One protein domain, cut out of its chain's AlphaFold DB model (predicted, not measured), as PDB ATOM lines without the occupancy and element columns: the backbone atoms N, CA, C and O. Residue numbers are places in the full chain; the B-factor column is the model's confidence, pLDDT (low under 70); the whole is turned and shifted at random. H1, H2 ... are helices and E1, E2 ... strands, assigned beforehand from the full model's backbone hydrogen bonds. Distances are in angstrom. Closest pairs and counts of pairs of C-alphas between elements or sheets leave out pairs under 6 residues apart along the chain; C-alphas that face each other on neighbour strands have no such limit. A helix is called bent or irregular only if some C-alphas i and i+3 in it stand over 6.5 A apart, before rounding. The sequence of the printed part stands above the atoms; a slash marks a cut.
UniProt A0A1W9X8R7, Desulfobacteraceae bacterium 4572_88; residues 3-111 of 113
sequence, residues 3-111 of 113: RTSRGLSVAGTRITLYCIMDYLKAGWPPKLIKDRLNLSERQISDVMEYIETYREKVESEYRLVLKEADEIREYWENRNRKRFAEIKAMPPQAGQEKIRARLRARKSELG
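Overview. This is residues 3 to 111 of the 113 residues of a protein of Desulfobacteraceae bacterium 4572_88 (UniProt A0A1W9X8R7). The model is an open hook: one long bent helix, H4, makes the longest axis, with a small head of the short helices H1, H2 and H3 and the strand E1 at its first end. Beyond its far end a link folds back to a single helix, H5, which stands free but for Arg 100 and reaches no other helix. The printed part has 109 residues with five named helices and one named strand, in the order E1, H1, H2, H3, H4, H5, and is mostly helix. It is extended, with a radius of gyration of the C-alphas of 21.5 A, and its C-alphas span 60 by 32 by 25 A.

Arrangement. H4, residues 55 to 89, was assigned as one helix by its hydrogen bonds but is bent: C-alphas 79 and 82 are 7.1 A apart. Its arms, H4a, residues 55 to 79, and H4b, residues 82 to 89, stand at a steep tilt of 54 degrees. H1, residues 17 to 25, only just touches H4a, with 3 pairs of C-alphas within 8 A, and H4a does so with residues 62 to 65 alone. The closest C-alphas are those of Tyr 18 and Tyr 62, 5.9 A apart, and the lines are about perpendicular at 83 degrees. H2, residues 30 to 37, only just touches H1, with 3 such pairs, the closest being Tyr 23 and Ile 33 at 6.8 A, at a steep tilt of 54 degrees, opposite ways. H3, residues 41 to 53, touches H2, with the C-alphas of Lys 34 and Ile 44 closest at 6.0 A, at a steep tilt of 58 degrees, opposite ways. The helix packing is mostly crossed: of the three pairs of helices that touch, H1 and H4a, H1 and H2, and H2 and H3, 0 are at a shallow tilt. H3 and H4a are close but not clearly touching, with C-alphas of Ile 51 and Val 58 closest at 6.4 A. E1, residues 7 to 9, pairs with no named strand; residues 3 to 4 pair antiparallel with its residues 7 to 8. H5, residues 97 to 109, is apart from H4b. Each O i to N i+4 pair is within hydrogen-bond range in H2, H3, H4a, H4b and H5; in H1 4 of 5 are.

Along the chain. H4a runs 36.2 A from C-alpha 55 at (99.751, 153.809, 89.177) to C-alpha 79 at (121.599, 126.357, 80.330), and H4b 10.6 A. H3 measures 18.2 A, H1 12.2 A, H2 10.4 A and E1 6.4 A. H5 measures 18.5 A and ends with C-alpha 109 at (113.746, 110.211, 110.245).

Size, cuts and confidence. The two C-alphas farthest apart, those of Thr 53 and Gly 95, are 61.3 A apart. The printed part has no cut and no long link. The mean pLDDT of the printed part is 94.5, and no printed residue is under 70.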
ATOM      1  N   ARG A   3     115.904 155.614  93.796       93.31
ATOM      2  CA  ARG A   3     116.264 154.786  92.636       93.31
ATOM      3  C   ARG A   3     117.669 154.220  92.808       93.31
ATOM      4  O   ARG A   3     118.592 154.942  93.165       93.31
ATOM      5  N   THR A   4     117.811 152.920  92.584       90.25
ATOM      6  CA  THR A   4     119.077 152.189  92.725       90.25
ATOM      7  C   THR A   4     119.329 151.333  91.486       90.25
ATOM      8  O   THR A   4     118.463 151.236  90.618       90.25
ATOM      9  N   SER A   5     120.474 150.648  91.425       88.31
ATOM     10  CA  SER A   5     120.744 149.644  90.384       88.31
ATOM     11  C   SER A   5     119.739 148.483  90.362       88.31
ATOM     12  O   SER A   5     119.625 147.803  89.353       88.31
ATOM     13  N   ARG A   6     118.988 148.266  91.451       84.81
ATOM     14  CA  ARG A   6     117.920 147.253  91.569       84.81
ATOM     15  C   ARG A   6     116.531 147.794  91.200       84.81
ATOM     16  O   ARG A   6     115.533 147.119  91.425       84.81
ATOM     17  N   GLY A   7     116.453 149.034  90.721       89.81
ATOM     18  CA  GLY A   7     115.200 149.745  90.484       89.81
ATOM     19  C   GLY A   7     114.751 150.598  91.672       89.81
ATOM     20  O   GLY A   7     115.546 150.967  92.551       89.81
ATOM     21  N   LEU A   8     113.471 150.975  91.663       94.69
ATOM     22  CA  LEU A   8     112.893 151.875  92.657       94.69
ATOM     23  C   LEU A   8     112.697 151.154  93.998       94.69
ATOM     24  O   LEU A   8     112.075 150.098  94.062       94.69
ATOM     25  N   SER A   9     113.256 151.713  95.070       96.81
ATOM     26  CA  SER A   9     113.302 151.098  96.400       96.81
ATOM     27  C   SER A   9     112.775 152.029  97.490       96.81
ATOM     28  O   SER A   9     112.816 153.259  97.362       96.81
ATOM     29  N   VAL A  10     112.318 151.434  98.591       96.94
ATOM     30  CA  VAL A  10     111.963 152.164  99.811       96.94
ATOM     31  C   VAL A  10     113.238 152.725 100.437       96.94
ATOM     32  O   VAL A  10     114.216 151.997 100.635       96.94
ATOM     33  N   ALA A  11     113.235 154.026 100.737       94.44
ATOM     34  CA  ALA A  11     114.407 154.728 101.252       94.44
ATOM     35  C   ALA A  11     114.934 154.067 102.538       94.44
ATOM     36  O   ALA A  11     114.158 153.697 103.420       94.44
ATOM     37  N   GLY A  12     116.257 153.902 102.620       93.56
ATOM     38  CA  GLY A  12     116.920 153.248 103.753       93.56
ATOM     39  C   GLY A  12     116.832 151.716 103.763       93.56
ATOM     40  O   GLY A  12     117.293 151.099 104.717       93.56
ATOM     41  N   THR A  13     116.279 151.081 102.723       94.88
ATOM     42  CA  THR A  13     116.128 149.618 102.662       94.88
ATOM     43  C   THR A  13     116.617 149.038 101.331       94.88
ATOM     44  O   THR A  13     116.880 149.751 100.359       94.88
ATOM     45  N   ARG A  14     116.712 147.705 101.264       94.81
ATOM     46  CA  ARG A  14     116.874 146.971  99.997       94.81
ATOM     47  C   ARG A  14     115.540 146.530  99.378       94.81
ATOM     48  O   ARG A  14     115.563 145.844  98.360       94.81
ATOM     49  N   ILE A  15     114.411 146.916  99.970       96.81
ATOM     50  CA  ILE A  15     113.072 146.506  99.545       96.81
ATOM     51  C   ILE A  15     112.685 147.325  98.315       96.81
ATOM     52  O   ILE A  15     112.617 148.556  98.365       96.81
ATOM     53  N   THR A  16     112.472 146.637  97.197       96.69
ATOM     54  CA  THR A  16     112.023 147.255  95.949       96.69
ATOM     55  C   THR A  16     110.518 147.494  95.985       96.69
ATOM     56  O   THR A  16     109.776 146.788  96.668       96.69
ATOM     57  N   LEU A  17     110.055 148.463  95.196       96.62
ATOM     58  CA  LEU A  17     108.629 148.662  94.961       96.62
ATOM     59  C   LEU A  17     107.981 147.396  94.382       96.62
ATOM     60  O   LEU A  17     106.870 147.050  94.758       96.62
ATOM     61  N   TYR A  18     108.702 146.672  93.522       95.50
ATOM     62  CA  TYR A  18     108.215 145.452  92.876       95.50
ATOM     63  C   TYR A  18     107.958 144.320  93.885       95.50
ATOM     64  O   TYR A  18     106.943 143.644  93.788       95.50
ATOM     65  N   CYS A  19     108.794 144.196  94.925       96.06
ATOM     66  CA  CYS A  19     108.546 143.258  96.023       96.06
ATOM     67  C   CYS A  19     107.250 143.593  96.781       96.06
ATOM     68  O   CYS A  19     106.513 142.695  97.173       96.06
ATOM     69  N   ILE A  20     106.945 144.879  96.973       97.50
ATOM     70  CA  ILE A  20     105.690 145.314  97.602       97.50
ATOM     71  C   ILE A  20     104.499 145.048  96.671       97.50
ATOM     72  O   ILE A  20     103.454 144.594  97.137       97.50
ATOM     73  N   MET A  21     104.668 145.264  95.362       97.94
ATOM     74  CA  MET A  21     103.657 144.943  94.352       97.94
ATOM     75  C   MET A  21     103.295 143.456  94.351       97.94
ATOM     76  O   MET A  21     102.110 143.153  94.262       97.94
ATOM     77  N   ASP A  22     104.254 142.542  94.536       97.88
ATOM     78  CA  ASP A  22     103.961 141.103  94.643       97.88
ATOM     79  C   ASP A  22     102.966 140.805  95.776       97.88
ATOM     80  O   ASP A  22     101.982 140.090  95.578       97.88
ATOM     81  N   TYR A  23     103.165 141.404  96.955       98.25
ATOM     82  CA  TYR A  23     102.240 141.235  98.078       98.25
ATOM     83  C   TYR A  23     100.875 141.879  97.815       98.25
ATOM     84  O   TYR A  23      99.844 141.276  98.116       98.25
ATOM     85  N   LEU A  24     100.845 143.084  97.237       97.94
ATOM     86  CA  LEU A  24      99.589 143.759  96.893       97.94
ATOM     87  C   LEU A  24      98.781 142.951  95.867       97.94
ATOM     88  O   LEU A  24      97.576 142.782  96.032       97.94
ATOM     89  N   LYS A  25      99.440 142.395  94.842       97.50
ATOM     90  CA  LYS A  25      98.811 141.514  93.844       97.50
ATOM     91  C   LYS A  25      98.350 140.188  94.449       97.50
ATOM     92  O   LYS A  25      97.346 139.646  93.999       97.50
ATOM     93  N   ALA A  26      99.015 139.710  95.501       97.94
ATOM     94  CA  ALA A  26      98.556 138.585  96.314       97.94
ATOM     95  C   ALA A  26      97.404 138.946  97.282       97.94
ATOM     96  O   ALA A  26      96.997 138.106  98.083       97.94
ATOM     97  N   GLY A  27      96.884 140.178  97.240       98.00
ATOM     98  CA  GLY A  27      95.750 140.628  98.051       98.00
ATOM     99  C   GLY A  27      96.108 140.994  99.491       98.00
ATOM    100  O   GLY A  27      95.220 141.088 100.339       98.00
ATOM    101  N   TRP A  28      97.391 141.184  99.805       98.31
ATOM    102  CA  TRP A  28      97.797 141.515 101.168       98.31
ATOM    103  C   TRP A  28      97.444 142.968 101.503       98.31
ATOM    104  O   TRP A  28      97.774 143.874 100.732       98.31
ATOM    105  N   PRO A  29      96.838 143.233 102.674       97.75
ATOM    106  CA  PRO A  29      96.588 144.600 103.104       97.75
ATOM    107  C   PRO A  29      97.915 145.304 103.451       97.75
ATOM    108  O   PRO A  29      98.800 144.666 104.033       97.75
ATOM    109  N   PRO A  30      98.058 146.624 103.205       97.62
ATOM    110  CA  PRO A  30      99.308 147.358 103.447       97.62
ATOM    111  C   PRO A  30      99.873 147.194 104.861       97.62
ATOM    112  O   PRO A  30     101.084 147.077 105.036       97.62
ATOM    113  N   LYS A  31      99.002 147.097 105.873       97.25
ATOM    114  CA  LYS A  31      99.400 146.852 107.267       97.25
ATOM    115  C   LYS A  31     100.178 145.541 107.431       97.25
ATOM    116  O   LYS A  31     101.204 145.523 108.100       97.25
ATOM    117  N   LEU A  32      99.727 144.468 106.778       98.19
ATOM    118  CA  LEU A  32     100.398 143.170 106.839       98.19
ATOM    119  C   LEU A  32     101.725 143.190 106.070       98.19
ATOM    120  O   LEU A  32     102.702 142.601 106.520       98.19
ATOM    121  N   ILE A  33     101.778 143.899 104.939       98.25
ATOM    122  CA  ILE A  33     103.013 144.083 104.161       98.25
ATOM    123  C   ILE A  33     104.058 144.829 104.990       98.25
ATOM    124  O   ILE A  33     105.217 144.417 105.036       98.25
ATOM    125  N   LYS A  34     103.640 145.896 105.678       98.12
ATOM    126  CA  LYS A  34     104.487 146.672 106.583       98.12
ATOM    127  C   LYS A  34     105.122 145.775 107.645       98.12
ATOM    128  O   LYS A  34     106.344 145.772 107.769       98.12
ATOM    129  N   ASP A  35     104.309 144.990 108.353       97.94
ATOM    130  CA  ASP A  35     104.787 144.090 109.409       97.94
ATOM    131  C   ASP A  35     105.703 142.994 108.831       97.94
ATOM    132  O   ASP A  35     106.781 142.727 109.361       97.94
ATOM    133  N   ARG A  36     105.330 142.405 107.686       98.12
ATOM    134  CA  ARG A  36     106.106 141.356 107.004       98.12
ATOM    135  C   ARG A  36     107.482 141.831 106.543       98.12
ATOM    136  O   ARG A  36     108.435 141.055 106.580       98.12
ATOM    137  N   LEU A  37     107.568 143.068 106.068       97.31
ATOM    138  CA  LEU A  37     108.783 143.657 105.507       97.31
ATOM    139  C   LEU A  37     109.534 144.550 106.500       97.31
ATOM    140  O   LEU A  37     110.552 145.134 106.132       97.31
ATOM    141  N   ASN A  38     109.060 144.633 107.747       97.38
ATOM    142  CA  ASN A  38     109.622 145.475 108.800       97.38
ATOM    143  C   ASN A  38     109.795 146.943 108.355       97.38
ATOM    144  O   ASN A  38     110.848 147.554 108.543       97.38
ATOM    145  N   LEU A  39     108.764 147.487 107.703       97.75
ATOM    146  CA  LEU A  39     108.708 148.890 107.299       97.75
ATOM    147  C   LEU A  39     108.145 149.745 108.440       97.75
ATOM    148  O   LEU A  39     107.291 149.314 109.209       97.75
ATOM    149  N   SER A  40     108.587 150.994 108.532       97.81
ATOM    150  CA  SER A  40     107.911 151.987 109.374       97.81
ATOM    151  C   SER A  40     106.557 152.394 108.782       97.81
ATOM    152  O   SER A  40     106.341 152.288 107.573       97.81
ATOM    153  N   GLU A  41     105.666 152.935 109.620       97.62
ATOM    154  CA  GLU A  41     104.375 153.489 109.174       97.62
ATOM    155  C   GLU A  41     104.551 154.544 108.075       97.62
ATOM    156  O   GLU A  41     103.863 154.522 107.057       97.62
ATOM    157  N   ARG A  42     105.547 155.423 108.231       97.38
ATOM    158  CA  ARG A  42     105.870 156.432 107.220       97.38
ATOM    159  C   ARG A  42     106.292 155.796 105.899       97.38
ATOM    160  O   ARG A  42     105.804 156.191 104.854       97.38
ATOM    161  N   GLN A  43     107.160 154.786 105.937       97.94
ATOM    162  CA  GLN A  43     107.625 154.126 104.716       97.94
ATOM    163  C   GLN A  43     106.496 153.435 103.953       97.94
ATOM    164  O   GLN A  43     106.453 153.562 102.733       97.94
ATOM    165  N   ILE A  44     105.596 152.708 104.630       98.00
ATOM    166  CA  ILE A  44     104.471 152.078 103.927       98.00
ATOM    167  C   ILE A  44     103.497 153.135 103.395       98.00
ATOM    168  O   ILE A  44     103.048 153.004 102.261       98.00
ATOM    169  N   SER A  45     103.237 154.208 104.148       98.00
ATOM    170  CA  SER A  45     102.393 155.318 103.687       98.00
ATOM    171  C   SER A  45     102.969 155.988 102.438       98.00
ATOM    172  O   SER A  45     102.278 156.070 101.427       98.00
ATOM    173  N   ASP A  46     104.251 156.372 102.467       97.31
ATOM    174  CA  ASP A  46     104.953 156.992 101.336       97.31
ATOM    175  C   ASP A  46     104.938 156.077 100.094       97.31
ATOM    176  O   ASP A  46     104.865 156.544  98.957       97.31
ATOM    177  N   VAL A  47     105.024 154.753 100.291       97.75
ATOM    178  CA  VAL A  47     104.926 153.779  99.196       97.75
ATOM    179  C   VAL A  47     103.517 153.735  98.618       97.75
ATOM    180  O   VAL A  47     103.379 153.789  97.398       97.75
ATOM    181  N   MET A  48     102.483 153.633  99.458       98.25
ATOM    182  CA  MET A  48     101.095 153.575  98.987       98.25
ATOM    183  C   MET A  48     100.707 154.860  98.248       98.25
ATOM    184  O   MET A  48     100.111 154.784  97.177       98.25
ATOM    185  N   GLU A  49     101.118 156.023  98.761       98.00
ATOM    186  CA  GLU A  49     100.934 157.318  98.099       98.00
ATOM    187  C   GLU A  49     101.648 157.373  96.742       98.00
ATOM    188  O   GLU A  49     101.066 157.796  95.741       98.00
ATOM    189  N   TYR A  50     102.893 156.891  96.669       97.62
ATOM    190  CA  TYR A  50     103.630 156.828  95.410       97.62
ATOM    191  C   TYR A  50     102.957 155.902  94.385       97.62
ATOM    192  O   TYR A  50     102.874 156.249  93.206       97.62
ATOM    193  N   ILE A  51     102.476 154.727  94.810       97.38
ATOM    194  CA  ILE A  51     101.758 153.788  93.933       97.38
ATOM    195  C   ILE A  51     100.482 154.430  93.403       97.38
ATOM    196  O   ILE A  51     100.213 154.321  92.211       97.38
ATOM    197  N   GLU A  52      99.718 155.111  94.257       97.69
ATOM    198  CA  GLU A  52      98.480 155.774  93.846       97.69
ATOM    199  C   GLU A  52      98.754 156.886  92.829       97.69
ATOM    200  O   GLU A  52      98.143 156.925  91.763       97.69
ATOM    201  N   THR A  53      99.737 157.737  93.126       98.31
ATOM    202  CA  THR A  53     100.102 158.897  92.302       98.31
ATOM    203  C   THR A  53     100.627 158.486  90.923       98.31
ATOM    204  O   THR A  53     100.395 159.179  89.935       98.31
ATOM    205  N   TYR A  54     101.335 157.356  90.836       96.94
ATOM    206  CA  TYR A  54     102.017 156.908  89.619       96.94
ATOM    207  C   TYR A  54     101.551 155.529  89.135       96.94
ATOM    208  O   TYR A  54     102.339 154.794  88.534       96.94
ATOM    209  N   ARG A  55     100.282 155.171  89.372       96.31
ATOM    210  CA  ARG A  55      99.751 153.809  89.177       96.31
ATOM    211  C   ARG A  55     100.114 153.187  87.827       96.31
ATOM    212  O   ARG A  55     100.683 152.101  87.794       96.31
ATOM    213  N   GLU A  56      99.848 153.871  86.716       97.62
ATOM    214  CA  GLU A  56     100.119 153.333  85.369       97.62
ATOM    215  C   GLU A  56     101.611 153.072  85.120       97.62
ATOM    216  O   GLU A  56     102.005 152.047  84.549       97.62
ATOM    217  N   LYS A  57     102.467 153.981  85.596       96.00
ATOM    218  CA  LYS A  57     103.918 153.843  85.492       96.00
ATOM    219  C   LYS A  57     104.420 152.683  86.350       96.00
ATOM    220  O   LYS A  57     105.224 151.885  85.884       96.00
ATOM    221  N   VAL A  58     103.928 152.563  87.580       96.38
ATOM    222  CA  VAL A  58     104.306 151.470  88.485       96.38
ATOM    223  C   VAL A  58     103.886 150.121  87.913       96.38
ATOM    224  O   VAL A  58     104.688 149.194  87.882       96.38
ATOM    225  N   GLU A  59     102.659 150.015  87.408       97.38
ATOM    226  CA  GLU A  59     102.142 148.790  86.798       97.38
ATOM    227  C   GLU A  59     102.910 148.398  85.528       97.38
ATOM    228  O   GLU A  59     103.157 147.215  85.294       97.38
ATOM    229  N   SER A  60     103.309 149.369  84.702       97.00
ATOM    230  CA  SER A  60     104.108 149.089  83.502       97.00
ATOM    231  C   SER A  60     105.534 148.650  83.838       97.00
ATOM    232  O   SER A  60     105.981 147.632  83.309       97.00
ATOM    233  N   GLU A  61     106.215 149.336  84.761       95.19
ATOM    234  CA  GLU A  61     107.532 148.910  85.251       95.19
ATOM    235  C   GLU A  61     107.468 147.527  85.917       95.19
ATOM    236  O   GLU A  61     108.332 146.689  85.673       95.19
ATOM    237  N   TYR A  62     106.428 147.252  86.710       96.56
ATOM    238  CA  TYR A  62     106.242 145.955  87.361       96.56
ATOM    239  C   TYR A  62     106.119 144.809  86.347       96.56
ATOM    240  O   TYR A  62     106.812 143.800  86.474       96.56
ATOM    241  N   ARG A  63     105.305 144.977  85.296       97.25
ATOM    242  CA  ARG A  63     105.183 143.969  84.224       97.25
ATOM    243  C   ARG A  63     106.502 143.723  83.497       97.25
ATOM    244  O   ARG A  63     106.788 142.580  83.150       97.25
ATOM    245  N   LEU A  64     107.291 144.772  83.262       95.62
ATOM    246  CA  LEU A  64     108.601 144.636  82.628       95.62
ATOM    247  C   LEU A  64     109.553 143.804  83.498       95.62
ATOM    248  O   LEU A  64     110.159 142.863  83.000       95.62
ATOM    249  N   VAL A  65     109.614 144.094  84.799       93.44
ATOM    250  CA  VAL A  65     110.463 143.356  85.748       93.44
ATOM    251  C   VAL A  65     110.076 141.879  85.831       93.44
ATOM    252  O   VAL A  65     110.960 141.026  85.859       93.44
ATOM    253  N   LEU A  66     108.776 141.558  85.835       95.31
ATOM    254  CA  LEU A  66     108.320 140.162  85.808       95.31
ATOM    255  C   LEU A  66     108.777 139.441  84.538       95.31
ATOM    256  O   LEU A  66     109.309 138.338  84.616       95.31
ATOM    257  N   LYS A  67     108.624 140.090  83.379       96.94
ATOM    258  CA  LYS A  67     109.060 139.533  82.097       96.94
ATOM    259  C   LYS A  67     110.567 139.259  82.086       96.94
ATOM    260  O   LYS A  67     110.983 138.161  81.737       96.94
ATOM    261  N   GLU A  68     111.377 140.229  82.501       94.75
ATOM    262  CA  GLU A  68     112.835 140.073  82.562       94.75
ATOM    263  C   GLU A  68     113.246 138.956  83.534       94.75
ATOM    264  O   GLU A  68     114.143 138.165  83.238       94.75
ATOM    265  N   ALA A  69     112.577 138.852  84.687       93.00
ATOM    266  CA  ALA A  69     112.828 137.787  85.653       93.00
ATOM    267  C   ALA A  69     112.513 136.397  85.073       93.00
ATOM    268  O   ALA A  69     113.293 135.461  85.277       93.00
ATOM    269  N   ASP A  70     111.413 136.272  84.330       96.69
ATOM    270  CA  ASP A  70     111.026 135.034  83.657       96.69
ATOM    271  C   ASP A  70     112.022 134.636  82.564       96.69
ATOM    272  O   ASP A  70     112.466 133.487  82.538       96.69
ATOM    273  N   GLU A  71     112.451 135.585  81.729       97.31
ATOM    274  CA  GLU A  71     113.448 135.354  80.676       97.31
ATOM    275  C   GLU A  71     114.798 134.907  81.256       97.31
ATOM    276  O   GLU A  71     115.409 133.944  80.782       97.31
ATOM    277  N   ILE A  72     115.261 135.567  82.325       95.81
ATOM    278  CA  ILE A  72     116.502 135.201  83.019       95.81
ATOM    279  C   ILE A  72     116.384 133.797  83.615       95.81
ATOM    280  O   ILE A  72     117.321 132.998  83.505       95.81
ATOM    281  N   ARG A  73     115.250 133.489  84.254       95.44
ATOM    282  CA  ARG A  73     114.991 132.167  84.829       95.44
ATOM    283  C   ARG A  73     115.042 131.093  83.750       95.44
ATOM    284  O   ARG A  73     115.825 130.155  83.888       95.44
ATOM    285  N   GLU A  74     114.284 131.255  82.668       96.88
ATOM    286  CA  GLU A  74     114.232 130.288  81.570       96.88
ATOM    287  C   GLU A  74     115.618 130.071  80.947       96.88
ATOM    288  O   GLU A  74     116.048 128.932  80.732       96.88
ATOM    289  N   TYR A  75     116.365 131.155  80.719       96.25
ATOM    290  CA  TYR A  75     117.729 131.090  80.204       96.25
ATOM    291  C   TYR A  75     118.635 130.209  81.077       96.25
ATOM    292  O   TYR A  75     119.314 129.305  80.573       96.25
ATOM    293  N   TRP A  76     118.648 130.444  82.392       95.62
ATOM    294  CA  TRP A  76     119.507 129.700  83.312       95.62
ATOM    295  C   TRP A  76     119.028 128.274  83.553       95.62
ATOM    296  O   TRP A  76     119.864 127.377  83.661       95.62
ATOM    297  N   GLU A  77     117.720 128.030  83.604       95.38
ATOM    298  CA  GLU A  77     117.161 126.682  83.710       95.38
ATOM    299  C   GLU A  77     117.556 125.831  82.502       95.38
ATOM    300  O   GLU A  77     118.060 124.716  82.664       95.38
ATOM    301  N   ASN A  78     117.427 126.378  81.292       94.19
ATOM    302  CA  ASN A  78     117.824 125.694  80.067       94.19
ATOM    303  C   ASN A  78     119.332 125.447  80.016       94.19
ATOM    304  O   ASN A  78     119.769 124.320  79.764       94.19
ATOM    305  N   ARG A  79     120.136 126.467  80.327       92.94
ATOM    306  CA  ARG A  79     121.599 126.357  80.330       92.94
ATOM    307  C   ARG A  79     122.108 125.361  81.371       92.94
ATOM    308  O   ARG A  79     123.039 124.602  81.100       92.94
ATOM    309  N   ASN A  80     121.504 125.341  82.556       95.62
ATOM    310  CA  ASN A  80     121.946 124.491  83.657       95.62
ATOM    311  C   ASN A  80     121.355 123.079  83.596       95.62
ATOM    312  O   ASN A  80     121.866 122.199  84.287       95.62
ATOM    313  N   ARG A  81     120.343 122.822  82.753       93.56
ATOM    314  CA  ARG A  81     119.661 121.522  82.640       93.56
ATOM    315  C   ARG A  81     120.635 120.355  82.493       93.56
ATOM    316  O   ARG A  81     120.588 119.409  83.279       93.56
ATOM    317  N   LYS A  82     121.547 120.441  81.518       92.38
ATOM    318  CA  LYS A  82     122.544 119.388  81.266       92.38
ATOM    319  C   LYS A  82     123.492 119.227  82.455       92.38
ATOM    320  O   LYS A  82     123.700 118.118  82.930       92.38
ATOM    321  N   ARG A  83     124.001 120.342  82.983       90.94
ATOM    322  CA  ARG A  83     124.940 120.338  84.109       90.94
ATOM    323  C   ARG A  83     124.319 119.761  85.382       90.94
ATOM    324  O   ARG A  83     124.983 119.025  86.102       90.94
ATOM    325  N   PHE A  84     123.049 120.044  85.658       93.44
ATOM    326  CA  PHE A  84     122.339 119.438  86.783       93.44
ATOM    327  C   PHE A  84     122.106 117.938  86.587       93.44
ATOM    328  O   PHE A  84     122.243 117.187  87.552       93.44
ATOM    329  N   ALA A  85     121.814 117.485  85.364       93.31
ATOM    330  CA  ALA A  85     121.722 116.056  85.063       93.31
ATOM    331  C   ALA A  85     123.070 115.343  85.279       93.31
ATOM    332  O   ALA A  85     123.110 114.296  85.921       93.31
ATOM    333  N   GLU A  86     124.172 115.946  84.825       92.94
ATOM    334  CA  GLU A  86     125.532 115.447  85.056       92.94
ATOM    335  C   GLU A  86     125.854 115.374  86.556       92.94
ATOM    336  O   GLU A  86     126.242 114.317  87.044       92.94
ATOM    337  N   ILE A  87     125.617 116.451  87.317       90.25
ATOM    338  CA  ILE A  87     125.837 116.479  88.775       90.25
ATOM    339  C   ILE A  87     124.998 115.410  89.490       90.25
ATOM    340  O   ILE A  87     125.479 114.786  90.434       90.25
ATOM    341  N   LYS A  88     123.755 115.178  89.052       89.38
ATOM    342  CA  LYS A  88     122.885 114.138  89.619       89.38
ATOM    343  C   LYS A  88     123.414 112.727  89.341       89.38
ATOM    344  O   LYS A  88     123.241 111.853  90.185       89.38
ATOM    345  N   ALA A  89     124.033 112.511  88.180       91.50
ATOM    346  CA  ALA A  89     124.620 111.232  87.787       91.50
ATOM    347  C   ALA A  89     126.020 110.993  88.382       91.50
ATOM    348  O   ALA A  89     126.475 109.851  88.419       91.50
ATOM    349  N   MET A  90     126.709 112.044  88.846       86.50
ATOM    350  CA  MET A  90     128.040 111.909  89.433       86.50
ATOM    351  C   MET A  90     128.011 111.011  90.680       86.50
ATOM    352  O   MET A  90     127.175 111.208  91.572       86.50
ATOM    353  N   PRO A  91     128.951 110.054  90.790       82.31
ATOM    354  CA  PRO A  91     129.070 109.254  91.993       82.31
ATOM    355  C   PRO A  91     129.447 110.147  93.186       82.31
ATOM    356  O   PRO A  91     130.077 111.198  93.019       82.31
ATOM    357  N   PRO A  92     129.079 109.749  94.416       81.62
ATOM    358  CA  PRO A  92     129.614 110.360  95.623       81.62
ATOM    359  C   PRO A  92     131.138 110.481  95.564       81.62
ATOM    360  O   PRO A  92     131.816 109.541  95.156       81.62
ATOM    361  N   GLN A  93     131.677 111.618  96.007       81.75
ATOM    362  CA  GLN A  93     133.123 111.751  96.150       81.75
ATOM    363  C   GLN A  93     133.628 110.748  97.190       81.75
ATOM    364  O   GLN A  93     133.026 110.609  98.263       81.75
ATOM    365  N   ALA A  94     134.737 110.080  96.868       83.38
ATOM    366  CA  ALA A  94     135.415 109.177  97.787       83.38
ATOM    367  C   ALA A  94     135.741 109.906  99.103       83.38
ATOM    368  O   ALA A  94     136.176 111.060  99.090       83.38
ATOM    369  N   GLY A  95     135.490 109.256 100.240       85.75
ATOM    370  CA  GLY A  95     135.687 109.830 101.577       85.75
ATOM    371  C   GLY A  95     134.455 110.533 102.167       85.75
ATOM    372  O   GLY A  95     134.481 110.946 103.329       85.75
ATOM    373  N   GLN A  96     133.351 110.662 101.419       87.94
ATOM    374  CA  GLN A  96     132.089 111.241 101.916       87.94
ATOM    375  C   GLN A  96     131.078 110.202 102.426       87.94
ATOM    376  O   GLN A  96     129.950 110.557 102.788       87.94
ATOM    377  N   GLU A  97     131.435 108.922 102.470       90.25
ATOM    378  CA  GLU A  97     130.523 107.810 102.751       90.25
ATOM    379  C   GLU A  97     129.864 107.963 104.126       90.25
ATOM    380  O   GLU A  97     128.640 107.847 104.245       90.25
ATOM    381  N   LYS A  98     130.656 108.318 105.149       90.44
ATOM    382  CA  LYS A  98     130.169 108.534 106.524       90.44
ATOM    383  C   LYS A  98     129.180 109.699 106.613       90.44
ATOM    384  O   LYS A  98     128.145 109.577 107.268       90.44
ATOM    385  N   ILE A  99     129.465 110.817 105.942       91.44
ATOM    386  CA  ILE A  99     128.596 112.006 105.960       91.44
ATOM    387  C   ILE A  99     127.293 111.717 105.207       91.44
ATOM    388  O   ILE A  99     126.209 112.036 105.696       91.44
ATOM    389  N   ARG A 100     127.365 111.038 104.056       87.44
ATOM    390  CA  ARG A 100     126.175 110.671 103.277       87.44
ATOM    391  C   ARG A 100     125.306 109.630 103.978       87.44
ATOM    392  O   ARG A 100     124.086 109.715 103.871       87.44
ATOM    393  N   ALA A 101     125.895 108.689 104.714       91.44
ATOM    394  CA  ALA A 101     125.140 107.747 105.540       91.44
ATOM    395  C   ALA A 101     124.341 108.470 106.637       91.44
ATOM    396  O   ALA A 101     123.143 108.229 106.768       91.44
ATOM    397  N   ARG A 102     124.965 109.423 107.346       93.38
ATOM    398  CA  ARG A 102     124.272 110.273 108.332       93.38
ATOM    399  C   ARG A 102     123.147 111.090 107.698       93.38
ATOM    400  O   ARG A 102     122.053 111.154 108.248       93.38
ATOM    401  N   LEU A 103     123.392 111.672 106.522       90.75
ATOM    402  CA  LEU A 103     122.380 112.442 105.797       90.75
ATOM    403  C   LEU A 103     121.176 111.574 105.391       90.75
ATOM    404  O   LEU A 103     120.040 112.018 105.526       90.75
ATOM    405  N   ARG A 104     121.409 110.338 104.922       90.88
ATOM    406  CA  ARG A 104     120.336 109.386 104.582       90.88
ATOM    407  C   ARG A 104     119.512 108.985 105.804       90.88
ATOM    408  O   ARG A 104     118.290 109.019 105.723       90.88
ATOM    409  N   ALA A 105     120.162 108.670 106.926       93.62
ATOM    410  CA  ALA A 105     119.467 108.353 108.173       93.62
ATOM    411  C   ALA A 105     118.559 109.514 108.612       93.62
ATOM    412  O   ALA A 105     117.370 109.322 108.841       93.62
ATOM    413  N   ARG A 106     119.087 110.746 108.586       92.62
ATOM    414  CA  ARG A 106     118.328 111.950 108.948       92.62
ATOM    415  C   ARG A 106     117.147 112.221 108.016       92.62
ATOM    416  O   ARG A 106     116.091 112.642 108.469       92.62
ATOM    417  N   LYS A 107     117.314 111.989 106.714       91.38
ATOM    418  CA  LYS A 107     116.223 112.105 105.738       91.38
ATOM    419  C   LYS A 107     115.107 111.093 105.999       91.38
ATOM    420  O   LYS A 107     113.942 111.467 105.941       91.38
ATOM    421  N   SER A 108     115.468 109.858 106.350       92.56
ATOM    422  CA  SER A 108     114.507 108.816 106.721       92.56
ATOM    423  C   SER A 108     113.732 109.172 107.992       92.56
ATOM    424  O   SER A 108     112.519 109.003 108.018       92.56
ATOM    425  N   GLU A 109     114.401 109.710 109.019       93.62
ATOM    426  CA  GLU A 109     113.746 110.211 110.245       93.62
ATOM    427  C   GLU A 109     112.721 111.318 109.948       93.62
ATOM    428  O   GLU A 109     111.712 111.432 110.636       93.62
ATOM    429  N   LEU A 110     112.978 112.132 108.920       92.75
ATOM    430  CA  LEU A 110     112.131 113.253 108.508       92.75
ATOM    431  C   LEU A 110     111.058 112.872 107.471       92.75
ATOM    432  O   LEU A 110     110.350 113.755 106.996       92.75
ATOM    433  N   GLY A 111     110.945 111.594 107.084       88.38
ATOM    434  CA  GLY A 111     109.988 111.144 106.061       88.38
ATOM    435  C   GLY A 111     110.296 111.639 104.642       88.38
ATOM    436  O   GLY A 111     109.432 111.621 103.773       88.38
TER     437      GLY A 111